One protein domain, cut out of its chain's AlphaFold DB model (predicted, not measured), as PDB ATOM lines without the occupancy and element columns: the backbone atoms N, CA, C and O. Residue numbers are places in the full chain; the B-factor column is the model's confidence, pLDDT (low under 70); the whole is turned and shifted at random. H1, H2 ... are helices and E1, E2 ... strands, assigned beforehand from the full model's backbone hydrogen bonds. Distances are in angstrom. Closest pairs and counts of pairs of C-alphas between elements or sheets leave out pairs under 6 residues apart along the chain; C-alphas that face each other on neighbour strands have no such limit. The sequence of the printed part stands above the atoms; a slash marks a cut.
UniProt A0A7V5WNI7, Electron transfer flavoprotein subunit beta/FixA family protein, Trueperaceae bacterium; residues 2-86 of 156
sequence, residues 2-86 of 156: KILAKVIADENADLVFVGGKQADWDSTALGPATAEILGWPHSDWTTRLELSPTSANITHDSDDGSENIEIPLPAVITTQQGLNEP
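Overview. This is residues 2 to 86 of the 156 residues of the protein "Electron transfer flavoprotein subunit beta/FixA family protein" of Trueperaceae bacterium (UniProt A0A7V5WNI7). A strongly twisted sheet of five strands has one helix, H2, packed along the face of its parallel part, E1, E5 and the first part of E2, and a second helix, H1, packed on H2. E2 bends sharply, and its second part goes on into the antiparallel part of the sheet, with E3 and the edge strand E4. The printed part has 85 residues, with two named helices and five named strands in the order H1 E1 H2 E2 E3 E4 E5; the sheet is mixed, in the order E1 E5 E2 E3 E4, and the class is mixed, helices and strands. The whole is compact and rounded, with a radius of gyration of the C-alphas of 12.6 A and spans of 36 by 35 by 25 A.

Arrangement. Begin at E5, residues 75 to 79, an inner strand. Beside it E1, residues 15 to 19, is parallel at 26 degrees; look for N 18 and O 77, within hydrogen-bond range at 2.9 A. On the other side of E5 is E2, residues 42 to 51, also parallel, with N 78 and O 43 at 2.9 A. E2 bends by 125 degrees at residue 45, and its pairing is staggered: residues 42 to 46 pair with E5, and residues 46 to 51 with E3, residues 55 to 62. The hairpin of E2 and E3 has N 50 and O 57 at 2.8 A. The hairpin of E3 and E4, residues 65 to 72, has N 58 and O 69 at 2.8 A. E2, E3 and E4 form a meander, each strand the antiparallel neighbour of the one before. H2, residues 30 to 38, is on the sheet at a height of 8.4 A, over E5 and along the strands, at 1 degrees to E5 on the local plane; the closest C-alphas of H2 and E5, those of Ala 35 and Val 76, are 5.8 A apart. E1, H2 and E2 form a split strand-helix-strand unit, two strands running the same way with a helix between them along the chain and E5 between them in the sheet; its crossover is right-handed. H1, residues 2 to 10, touches H2 at a steep tilt of 58 degrees, the same way, with the C-alphas of Ala 5 and Thr 34 closest at 5.9 A. H1 is only just not on the sheet, with 4 pairs of C-alphas within 10 A, and it is apart from E3 and E4. In H1 and H2 every O i to N i+4 pair is within hydrogen-bond range.

Along the chain. Find C-alpha 2 at (-16.235, 28.603, -4.580), where H1 begins; it is 12.5 A long. E1 measures 13.6 A, H2 12.3 A and E2 14.2 A. E3 runs 21.1 A and E4 23.0 A, from C-alpha 65 at (-28.530, 54.299, 9.820). E5 runs 12.6 A and ends at C-alpha 79, at (-17.582, 42.190, 9.601).

Size, cuts and confidence. The C-alphas of Asp 10 and Asp 64, the two farthest apart, are 38.3 A from each other. The printed part has no cut. The link from E1 to H2 is short but not tight, and the other links are tight. The mean pLDDT of the printed part is 95.5, and no printed residue is under 70.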
ATOM      1  N   LYS A   2     -16.155  30.078  -4.369       93.69
ATOM      2  CA  LYS A   2     -16.235  28.603  -4.580       93.69
ATOM      3  C   LYS A   2     -15.261  27.769  -3.737       93.69
ATOM      4  O   LYS A   2     -15.682  26.865  -3.029       93.69
ATOM      5  N   ILE A   3     -13.974  28.112  -3.792       95.06
ATOM      6  CA  ILE A   3     -12.932  27.426  -3.015       95.06
ATOM      7  C   ILE A   3     -13.176  27.571  -1.507       95.06
ATOM      8  O   ILE A   3     -13.060  26.601  -0.769       95.06
ATOM      9  N   LEU A   4     -13.576  28.763  -1.053       95.12
ATOM     10  CA  LEU A   4     -13.881  29.014   0.355       95.12
ATOM     11  C   LEU A   4     -15.095  28.195   0.824       95.12
ATOM     12  O   LEU A   4     -15.021  27.565   1.868       95.12
ATOM     13  N   ALA A   5     -16.167  28.134   0.029       95.38
ATOM     14  CA  ALA A   5     -17.346  27.316   0.316       95.38
ATOM     15  C   ALA A   5     -16.998  25.823   0.444       95.38
ATOM     16  O   ALA A   5     -17.504  25.147   1.336       95.38
ATOM     17  N   LYS A   6     -16.082  25.314  -0.394       95.44
ATOM     18  CA  LYS A   6     -15.589  23.935  -0.288       95.44
ATOM     19  C   LYS A   6     -14.848  23.691   1.031       95.44
ATOM     20  O   LYS A   6     -15.143  22.714   1.707       95.44
ATOM     21  N   VAL A   7     -13.956  24.603   1.422       95.62
ATOM     22  CA  VAL A   7     -13.250  24.527   2.714       95.62
ATOM     23  C   VAL A   7     -14.231  24.577   3.888       95.62
ATOM     24  O   VAL A   7     -14.104  23.789   4.815       95.62
ATOM     25  N   ILE A   8     -15.230  25.461   3.836       96.62
ATOM     26  CA  ILE A   8     -16.271  25.581   4.868       96.62
ATOM     27  C   ILE A   8     -17.025  24.259   5.046       96.62
ATOM     28  O   ILE A   8     -17.212  23.814   6.179       96.62
ATOM     29  N   ALA A   9     -17.408  23.616   3.940       94.62
ATOM     30  CA  ALA A   9     -18.069  22.317   3.969       94.62
ATOM     31  C   ALA A   9     -17.154  21.214   4.533       94.62
ATOM     32  O   ALA A   9     -17.596  20.418   5.355       94.62
ATOM     33  N   ASP A  10     -15.880  21.180   4.132       94.69
ATOM     34  CA  ASP A  10     -14.926  20.157   4.586       94.69
ATOM     35  C   ASP A  10     -14.581  20.288   6.083       94.69
ATOM     36  O   ASP A  10     -14.339  19.285   6.755       94.69
ATOM     37  N   GLU A  11     -14.583  21.511   6.622       95.25
ATOM     38  CA  GLU A  11     -14.354  21.793   8.047       95.25
ATOM     39  C   GLU A  11     -15.644  21.692   8.896       95.25
ATOM     40  O   GLU A  11     -15.566  21.785  10.119       95.25
ATOM     41  N   ASN A  12     -16.816  21.470   8.278       96.19
ATOM     42  CA  ASN A  12     -18.140  21.462   8.925       96.19
ATOM     43  C   ASN A  12     -18.389  22.706   9.796       96.19
ATOM     44  O   ASN A  12     -18.814  22.598  10.947       96.19
ATOM     45  N   ALA A  13     -18.066  23.889   9.277       96.94
ATOM     46  CA  ALA A  13     -18.354  25.126   9.993       96.94
ATOM     47  C   ALA A  13     -19.847  25.472   9.892       96.94
ATOM     48  O   ALA A  13     -20.456  25.247   8.854       96.94
ATOM     49  N   ASP A  14     -20.398  26.095  10.935       96.06
ATOM     50  CA  ASP A  14     -21.776  26.613  10.942       96.06
ATOM     51  C   ASP A  14     -21.828  28.151  10.919       96.06
ATOM     52  O   ASP A  14     -22.876  28.766  10.758       96.06
ATOM     53  N   LEU A  15     -20.686  28.810  11.101       97.00
ATOM     54  CA  LEU A  15     -20.593  30.263  11.125       97.00
ATOM     55  C   LEU A  15     -19.279  30.701  10.501       97.00
ATOM     56  O   LEU A  15     -18.205  30.230  10.880       97.00
ATOM     57  N   VAL A  16     -19.365  31.626   9.552       97.75
ATOM     58  CA  VAL A  16     -18.210  32.106   8.797       97.75
ATOM     59  C   VAL A  16     -18.126  33.612   8.915       97.75
ATOM     60  O   VAL A  16     -19.050  34.317   8.529       97.75
ATOM     61  N   PHE A  17     -16.986  34.104   9.391       96.81
ATOM     62  CA  PHE A  17     -16.669  35.527   9.392       96.81
ATOM     63  C   PHE A  17     -15.749  35.870   8.225       96.81
ATOM     64  O   PHE A  17     -14.707  35.237   8.042       96.81
ATOM     65  N   VAL A  18     -16.103  36.904   7.468       96.75
ATOM     66  CA  VAL A  18     -15.247  37.518   6.445       96.75
ATOM     67  C   VAL A  18     -15.168  39.023   6.669       96.75
ATOM     68  O   VAL A  18     -16.070  39.605   7.256       96.75
ATOM     69  N   GLY A  19     -14.098  39.670   6.208       95.00
ATOM     70  CA  GLY A  19     -14.005  41.132   6.278       95.00
ATOM     71  C   GLY A  19     -14.967  41.826   5.308       95.00
ATOM     72  O   GLY A  19     -15.203  41.316   4.215       95.00
ATOM     73  N   GLY A  20     -15.457  43.003   5.709       93.25
ATOM     74  CA  GLY A  20     -16.322  43.918   4.948       93.25
ATOM     75  C   GLY A  20     -15.892  44.166   3.516       93.25
ATOM     76  O   GLY A  20     -16.632  43.944   2.561       93.25
ATOM     77  N   LYS A  21     -14.657  44.639   3.393       94.88
ATOM     78  CA  LYS A  21     -14.087  45.117   2.147       94.88
ATOM     79  C   LYS A  21     -12.605  44.796   2.122       94.88
ATOM     80  O   LYS A  21     -11.909  44.960   3.125       94.88
ATOM     81  N   GLN A  22     -12.125  44.328   0.981       94.19
ATOM     82  CA  GLN A  22     -10.703  44.104   0.771       94.19
ATOM     83  C   GLN A  22     -10.005  45.444   0.511       94.19
ATOM     84  O   GLN A  22     -10.470  46.222  -0.312       94.19
ATOM     85  N   ALA A  23      -8.905  45.724   1.209       93.12
ATOM     86  CA  ALA A  23      -8.210  47.012   1.101       93.12
ATOM     87  C   ALA A  23      -7.358  47.156  -0.175       93.12
ATOM     88  O   ALA A  23      -6.909  48.254  -0.485       93.12
ATOM     89  N   ASP A  24      -7.098  46.058  -0.880       92.81
ATOM     90  CA  ASP A  24      -6.325  46.016  -2.122       92.81
ATOM     91  C   ASP A  24      -7.211  46.241  -3.358       92.81
ATOM     92  O   ASP A  24      -6.963  47.161  -4.130       92.81
ATOM     93  N   TRP A  25      -8.268  45.441  -3.519       91.06
ATOM     94  CA  TRP A  25      -9.174  45.474  -4.678       91.06
ATOM     95  C   TRP A  25     -10.472  46.237  -4.436       91.06
ATOM     96  O   TRP A  25     -11.321  46.295  -5.323       91.06
ATOM     97  N   ASP A  26     -10.662  46.763  -3.227       93.38
ATOM     98  CA  ASP A  26     -11.865  47.491  -2.825       93.38
ATOM     99  C   ASP A  26     -13.164  46.669  -2.982       93.38
ATOM    100  O   ASP A  26     -14.267  47.203  -3.091       93.38
ATOM    101  N   SER A  27     -13.042  45.339  -2.987       94.12
ATOM    102  CA  SER A  27     -14.145  44.418  -3.254       94.12
ATOM    103  C   SER A  27     -14.846  43.975  -1.975       94.12
ATOM    104  O   SER A  27     -14.203  43.592  -0.995       94.12
ATOM    105  N   THR A  28     -16.178  43.954  -2.019       95.50
ATOM    106  CA  THR A  28     -17.072  43.458  -0.956       95.50
ATOM    107  C   THR A  28     -17.729  42.118  -1.318       95.50
ATOM    108  O   THR A  28     -18.539  41.578  -0.571       95.50
ATOM    109  N   ALA A  29     -17.380  41.532  -2.469       95.19
ATOM    110  CA  ALA A  29     -18.133  40.418  -3.048       95.19
ATOM    111  C   ALA A  29     -17.904  39.060  -2.359       95.19
ATOM    112  O   ALA A  29     -18.698  38.138  -2.544       95.19
ATOM    113  N   LEU A  30     -16.812  38.890  -1.603       95.69
ATOM    114  CA  LEU A  30     -16.417  37.576  -1.084       95.69
ATOM    115  C   LEU A  30     -17.471  36.969  -0.149       95.69
ATOM    116  O   LEU A  30     -17.771  35.784  -0.296       95.69
ATOM    117  N   GLY A  31     -18.009  37.757   0.783       97.12
ATOM    118  CA  GLY A  31     -19.053  37.338   1.723       97.12
ATOM    119  C   GLY A  31     -20.337  36.887   1.034       97.12
ATOM    120  O   GLY A  31     -20.616  35.684   1.057       97.12
ATOM    121  N   PRO A  32     -21.067  37.789   0.352       97.38
ATOM    122  CA  PRO A  32     -22.333  37.452  -0.297       97.38
ATOM    123  C   PRO A  32     -22.177  36.337  -1.338       97.38
ATOM    124  O   PRO A  32     -22.974  35.406  -1.366       97.38
ATOM    125  N   ALA A  33     -21.101  36.335  -2.136       96.88
ATOM    126  CA  ALA A  33     -20.883  35.261  -3.107       96.88
ATOM    127  C   ALA A  33     -20.599  33.901  -2.448       96.88
ATOM    128  O   ALA A  33     -20.865  32.862  -3.048       96.88
ATOM    129  N   THR A  34     -20.004  33.877  -1.252       97.62
ATOM    130  CA  THR A  34     -19.791  32.624  -0.509       97.62
ATOM    131  C   THR A  34     -21.102  32.132   0.095       97.62
ATOM    132  O   THR A  34     -21.390  30.945  -0.018       97.62
ATOM    133  N   ALA A  35     -21.908  33.035   0.657       98.12
ATOM    134  CA  ALA A  35     -23.226  32.721   1.195       98.12
ATOM    135  C   ALA A  35     -24.172  32.161   0.126       98.12
ATOM    136  O   ALA A  35     -24.755  31.102   0.329       98.12
ATOM    137  N   GLU A  36     -24.223  32.800  -1.047       98.12
ATOM    138  CA  GLU A  36     -25.021  32.354  -2.196       98.12
ATOM    139  C   GLU A  36     -24.656  30.925  -2.626       98.12
ATOM    140  O   GLU A  36     -25.522  30.082  -2.831       98.12
ATOM    141  N   ILE A  37     -23.359  30.612  -2.715       96.94
ATOM    142  CA  ILE A  37     -22.898  29.267  -3.098       96.94
ATOM    143  C   ILE A  37     -23.284  28.216  -2.049       96.94
ATOM    144  O   ILE A  37     -23.556  27.071  -2.412       96.94
ATOM    145  N   LEU A  38     -23.270  28.585  -0.767       97.56
ATOM    146  CA  LEU A  38     -23.654  27.702   0.335       97.56
ATOM    147  C   LEU A  38     -25.178  27.614   0.517       97.56
ATOM    148  O   LEU A  38     -25.652  26.697   1.185       97.56
ATOM    149  N   GLY A  39     -25.940  28.549  -0.057       98.00
ATOM    150  CA  GLY A  39     -27.364  28.726   0.221       98.00
ATOM    151  C   GLY A  39     -27.634  29.178   1.659       98.00
ATOM    152  O   GLY A  39     -28.642  28.782   2.242       98.00
ATOM    153  N   TRP A  40     -26.713  29.934   2.264       98.38
ATOM    154  CA  TRP A  40     -26.811  30.378   3.657       98.38
ATOM    155  C   TRP A  40     -27.298  31.827   3.766       98.38
ATOM    156  O   TRP A  40     -26.974  32.641   2.899       98.38
ATOM    157  N   PRO A  41     -28.001  32.186   4.857       98.00
ATOM    158  CA  PRO A  41     -28.199  33.571   5.256       98.00
ATOM    159  C   PRO A  41     -26.882  34.347   5.333       98.00
ATOM    160  O   PRO A  41     -25.837  33.824   5.741       98.00
ATOM    161  N   HIS A  42     -26.955  35.627   4.978       97.62
ATOM    162  CA  HIS A  42     -25.832  36.553   4.999       97.62
ATOM    163  C   HIS A  42     -26.236  37.860   5.670       97.62
ATOM    164  O   HIS A  42     -27.338  38.349   5.448       97.62
ATOM    165  N   SER A  43     -25.323  38.407   6.468       96.19
ATOM    166  CA  SER A  43     -25.379  39.801   6.905       96.19
ATOM    167  C   SER A  43     -24.140  40.526   6.411       96.19
ATOM    168  O   SER A  43     -23.009  40.054   6.606       96.19
ATOM    169  N   ASP A  44     -24.351  41.681   5.791       94.38
ATOM    170  CA  ASP A  44     -23.300  42.642   5.490       94.38
ATOM    171  C   ASP A  44     -23.046  43.591   6.667       94.38
ATOM    172  O   ASP A  44     -23.715  43.492   7.697       94.38
ATOM    173  N   TRP A  45     -21.990  44.406   6.536       95.12
ATOM    174  CA  TRP A  45     -21.692  45.587   7.362       95.12
ATOM    175  C   TRP A  45     -21.977  45.442   8.869       95.12
ATOM    176  O   TRP A  45     -22.505  46.334   9.526       95.12
ATOM    177  N   THR A  46     -21.627  44.285   9.438       96.75
ATOM    178  CA  THR A  46     -22.023  43.920  10.802       96.75
ATOM    179  C   THR A  46     -21.159  44.634  11.838       96.75
ATOM    180  O   THR A  46     -19.940  44.429  11.881       96.75
ATOM    181  N   THR A  47     -21.803  45.416  12.707       95.62
ATOM    182  CA  THR A  47     -21.189  46.216  13.780       95.62
ATOM    183  C   THR A  47     -21.508  45.700  15.182       95.62
ATOM    184  O   THR A  47     -20.807  46.038  16.134       95.62
ATOM    185  N   ARG A  48     -22.504  44.820  15.340       96.25
ATOM    186  CA  ARG A  48     -22.750  44.075  16.586       96.25
ATOM    187  C   ARG A  48     -23.285  42.683  16.286       96.25
ATOM    188  O   ARG A  48     -24.042  42.500  15.340       96.25
ATOM    189  N   LEU A  49     -22.913  41.714  17.117       96.31
ATOM    190  CA  LEU A  49     -23.353  40.330  16.986       96.31
ATOM    191  C   LEU A  49     -23.598  39.696  18.355       96.31
ATOM    192  O   LEU A  49     -22.711  39.688  19.209       96.31
ATOM    193  N   GLU A  50     -24.767  39.089  18.519       97.25
ATOM    194  CA  GLU A  50     -25.125  38.250  19.659       97.25
ATOM    195  C   GLU A  50     -25.565  36.873  19.155       97.25
ATOM    196  O   GLU A  50     -26.585  36.728  18.480       97.25
ATOM    197  N   LEU A  51     -24.767  35.851  19.464       96.44
ATOM    198  CA  LEU A  51     -25.006  34.483  19.011       96.44
ATOM    199  C   LEU A  51     -25.902  33.723  19.989       96.44
ATOM    200  O   LEU A  51     -25.664  33.717  21.198       96.44
ATOM    201  N   SER A  52     -26.880  33.015  19.435       95.12
ATOM    202  CA  SER A  52     -27.643  31.964  20.097       95.12
ATOM    203  C   SER A  52     -27.232  30.593  19.527       95.12
ATOM    204  O   SER A  52     -26.475  30.525  18.556       95.12
ATOM    205  N   PRO A  53     -27.703  29.468  20.099       94.12
ATOM    206  CA  PRO A  53     -27.403  28.141  19.557       94.12
ATOM    207  C   PRO A  53     -27.903  27.907  18.123       94.12
ATOM    208  O   PRO A  53     -27.377  27.031  17.444       94.12
ATOM    209  N   THR A  54     -28.928  28.639  17.675       96.69
ATOM    210  CA  THR A  54     -29.607  28.402  16.385       96.69
ATOM    211  C   THR A  54     -29.722  29.646  15.510       96.69
ATOM    212  O   THR A  54     -30.139  29.538  14.360       96.69
ATOM    213  N   SER A  55     -29.405  30.825  16.038       97.62
ATOM    214  CA  SER A  55     -29.568  32.106  15.353       97.62
ATOM    215  C   SER A  55     -28.519  33.126  15.789       97.62
ATOM    216  O   SER A  55     -27.777  32.929  16.754       97.62
ATOM    217  N   ALA A  56     -28.463  34.232  15.062       97.69
ATOM    218  CA  ALA A  56     -27.621  35.376  15.345       97.69
ATOM    219  C   ALA A  56     -28.470  36.647  15.307       97.69
ATOM    220  O   ALA A  56     -29.093  36.931  14.286       97.69
ATOM    221  N   ASN A  57     -28.460  37.414  16.400       98.00
ATOM    222  CA  ASN A  57     -28.977  38.780  16.422       98.00
ATOM    223  C   ASN A  57     -27.850  39.725  16.014       98.00
ATOM    224  O   ASN A  57     -26.764  39.698  16.599       98.00
ATOM    225  N   ILE A  58     -28.100  40.535  14.997       97.25
ATOM    226  CA  ILE A  58     -27.085  41.329  14.322       97.25
ATOM    227  C   ILE A  58     -27.545  42.772  14.262       97.25
ATOM    228  O   ILE A  58     -28.696  43.039  13.928       97.25
ATOM    229  N   THR A  59     -26.625  43.688  14.541       96.81
ATOM    230  CA  THR A  59     -26.752  45.082  14.122       96.81
ATOM    231  C   THR A  59     -25.825  45.294  12.932       96.81
ATOM    232  O   THR A  59     -24.633  44.979  13.030       96.81
ATOM    233  N   HIS A  60     -26.358  45.806  11.827       94.00
ATOM    234  CA  HIS A  60     -25.571  46.199  10.659       94.00
ATOM    235  C   HIS A  60     -25.884  47.633  10.241       94.00
ATOM    236  O   HIS A  60     -26.969  48.143  10.528       94.00
ATOM    237  N   ASP A  61     -24.906  48.278   9.613       92.56
ATOM    238  CA  ASP A  61     -25.032  49.654   9.142       92.56
ATOM    239  C   ASP A  61     -25.575  49.686   7.705       92.56
ATOM    240  O   ASP A  61     -25.145  48.914   6.843       92.56
ATOM    241  N   SER A  62     -26.491  50.616   7.446       90.75
ATOM    242  CA  SER A  62     -27.023  50.960   6.126       90.75
ATOM    243  C   SER A  62     -26.887  52.466   5.881       90.75
ATOM    244  O   SER A  62     -26.546  53.235   6.784       90.75
ATOM    245  N   ASP A  63     -27.149  52.918   4.654       88.88
ATOM    246  CA  ASP A  63     -27.068  54.347   4.314       88.88
ATOM    247  C   ASP A  63     -28.050  55.204   5.145       88.88
ATOM    248  O   ASP A  63     -27.797  56.388   5.381       88.88
ATOM    249  N   ASP A  64     -29.135  54.596   5.636       91.06
ATOM    250  CA  ASP A  64     -30.175  55.243   6.442       91.06
ATOM    251  C   ASP A  64     -29.935  55.134   7.964       91.06
ATOM    252  O   ASP A  64     -30.699  55.697   8.756       91.06
ATOM    253  N   GLY A  65     -28.877  54.443   8.405       91.75
ATOM    254  CA  GLY A  65     -28.530  54.299   9.820       91.75
ATOM    255  C   GLY A  65     -28.103  52.884  10.193       91.75
ATOM    256  O   GLY A  65     -27.194  52.328   9.592       91.75
ATOM    257  N   SER A  66     -28.710  52.319  11.236       93.88
ATOM    258  CA  SER A  66     -28.440  50.943  11.655       93.88
ATOM    259  C   SER A  66     -29.719  50.139  11.809       93.88
ATOM    260  O   SER A  66     -30.744  50.620  12.300       93.88
ATOM    261  N   GLU A  67     -29.638  48.882  11.400       94.81
ATOM    262  CA  GLU A  67     -30.745  47.941  11.389       94.81
ATOM    263  C   GLU A  67     -30.414  46.747  12.279       94.81
ATOM    264  O   GLU A  67     -29.260  46.333  12.398       94.81
ATOM    265  N   ASN A  68     -31.440  46.200  12.937       96.12
ATOM    266  CA  ASN A  68     -31.309  44.988  13.737       96.12
ATOM    267  C   ASN A  68     -32.058  43.851  13.056       96.12
ATOM    268  O   ASN A  68     -33.267  43.949  12.843       96.12
ATOM    269  N   ILE A  69     -31.343  42.772  12.761       95.44
ATOM    270  CA  ILE A  69     -31.882  41.590  12.096       95.44
ATOM    271  C   ILE A  69     -31.549  40.333  12.895       95.44
ATOM    272  O   ILE A  69     -30.527  40.260  13.577       95.44
ATOM    273  N   GLU A  70     -32.406  39.324  12.786       97.38
ATOM    274  CA  GLU A  70     -32.122  37.978  13.271       97.38
ATOM    275  C   GLU A  70     -32.010  37.038  12.070       97.38
ATOM    276  O   GLU A  70     -32.908  36.998  11.225       97.38
ATOM    277  N   ILE A  71     -30.920  36.273  11.993       97.69
ATOM    278  CA  ILE A  71     -30.723  35.260  10.949       97.69
ATOM    279  C   ILE A  71     -30.494  33.876  11.570       97.69
ATOM    280  O   ILE A  71     -29.861  33.780  12.626       97.69
ATOM    281  N   PRO A  72     -30.983  32.787  10.949       98.12
ATOM    282  CA  PRO A  72     -30.710  31.440  11.435       98.12
ATOM    283  C   PRO A  72     -29.267  31.023  11.124       98.12
ATOM    284  O   PRO A  72     -28.663  31.503  10.166       98.12
ATOM    285  N   LEU A  73     -28.730  30.098  11.919       97.62
ATOM    286  CA  LEU A  73     -27.487  29.390  11.616       97.62
ATOM    287  C   LEU A  73     -27.789  28.130  10.772       97.62
ATOM    288  O   LEU A  73     -28.828  27.496  10.987       97.62
ATOM    289  N   PRO A  74     -26.907  27.738   9.835       97.94
ATOM    290  CA  PRO A  74     -25.587  28.316   9.588       97.94
ATOM    291  C   PRO A  74     -25.621  29.631   8.794       97.94
ATOM    292  O   PRO A  74     -26.550  29.852   8.025       97.94
ATOM    293  N   ALA A  75     -24.624  30.507   8.969       98.25
ATOM    294  CA  ALA A  75     -24.616  31.839   8.346       98.25
ATOM    295  C   ALA A  75     -23.220  32.359   7.961       98.25
ATOM    296  O   ALA A  75     -22.194  31.968   8.530       98.25
ATOM    297  N   VAL A  76     -23.188  33.295   7.007       98.31
ATOM    298  CA  VAL A  76     -21.992  34.071   6.649       98.31
ATOM    299  C   VAL A  76     -22.146  35.507   7.143       98.31
ATOM    300  O   VAL A  76     -23.079  36.208   6.766       98.31
ATOM    301  N   ILE A  77     -21.199  35.974   7.946       97.69
ATOM    302  CA  ILE A  77     -21.182  37.323   8.508       97.69
ATOM    303  C   ILE A  77     -20.020  38.098   7.914       97.69
ATOM    304  O   ILE A  77     -18.863  37.679   7.978       97.69
ATOM    305  N   THR A  78     -20.327  39.249   7.339       97.25
ATOM    306  CA  THR A  78     -19.327  40.190   6.853       97.25
ATOM    307  C   THR A  78     -19.112  41.278   7.901       97.25
ATOM    308  O   THR A  78     -20.029  42.015   8.247       97.25
ATOM    309  N   THR A  79     -17.902  41.347   8.450       95.69
ATOM    310  CA  THR A  79     -17.582  42.190   9.601       95.69
ATOM    311  C   THR A  79     -17.177  43.596   9.182       95.69
ATOM    312  O   THR A  79     -16.404  43.784   8.241       95.69
ATOM    313  N   GLN A  80     -17.643  44.589   9.931       93.12
ATOM    314  CA  GLN A  80     -17.219  45.976   9.793       93.12
ATOM    315  C   GLN A  80     -16.296  46.381  10.947       93.12
ATOM    316  O   GLN A  80     -16.300  45.786  12.031       93.12
ATOM    317  N   GLN A  81     -15.489  47.418  10.715       89.00
ATOM    318  CA  GLN A  81     -14.790  48.105  11.794       89.00
ATOM    319  C   GLN A  81     -15.801  48.583  12.849       89.00
ATOM    320  O   GLN A  81     -16.810  49.192  12.515       89.00
ATOM    321  N   GLY A  82     -15.513  48.303  14.119       87.38
ATOM    322  CA  GLY A  82     -16.409  48.601  15.239       87.38
ATOM    323  C   GLY A  82     -17.069  47.365  15.853       87.38
ATOM    324  O   GLY A  82     -17.456  47.431  17.015       87.38
ATOM    325  N   LEU A  83     -17.102  46.222  15.148       94.38
ATOM    326  CA  LEU A  83     -17.634  44.968  15.703       94.38
ATOM    327  C   LEU A  83     -16.917  44.541  16.990       94.38
ATOM    328  O   LEU A  83     -17.532  44.061  17.942       94.38
ATOM    329  N   ASN A  84     -15.594  44.675  17.001       93.75
ATOM    330  CA  ASN A  84     -14.754  44.424  18.157       93.75
ATOM    331  C   ASN A  84     -13.415  45.158  18.033       93.75
ATOM    332  O   ASN A  84     -13.052  45.658  16.972       93.75
ATOM    333  N   GLU A  85     -12.658  45.154  19.128       93.56
ATOM    334  CA  GLU A  85     -11.258  45.572  19.153       93.56
ATOM    335  C   GLU A  85     -10.352  44.328  19.128       93.56
ATOM    336  O   GLU A  85     -10.324  43.563  20.105       93.56
ATOM    337  N   PRO A  86      -9.621  44.064  18.025       93.88
ATOM    338  CA  PRO A  86      -8.713  42.930  17.948       93.88
ATOM    339  C   PRO A  86      -7.630  43.007  19.029       93.88
ATOM    340  O   PRO A  86      -6.850  43.952  19.114       93.88
TER     341      PRO A  86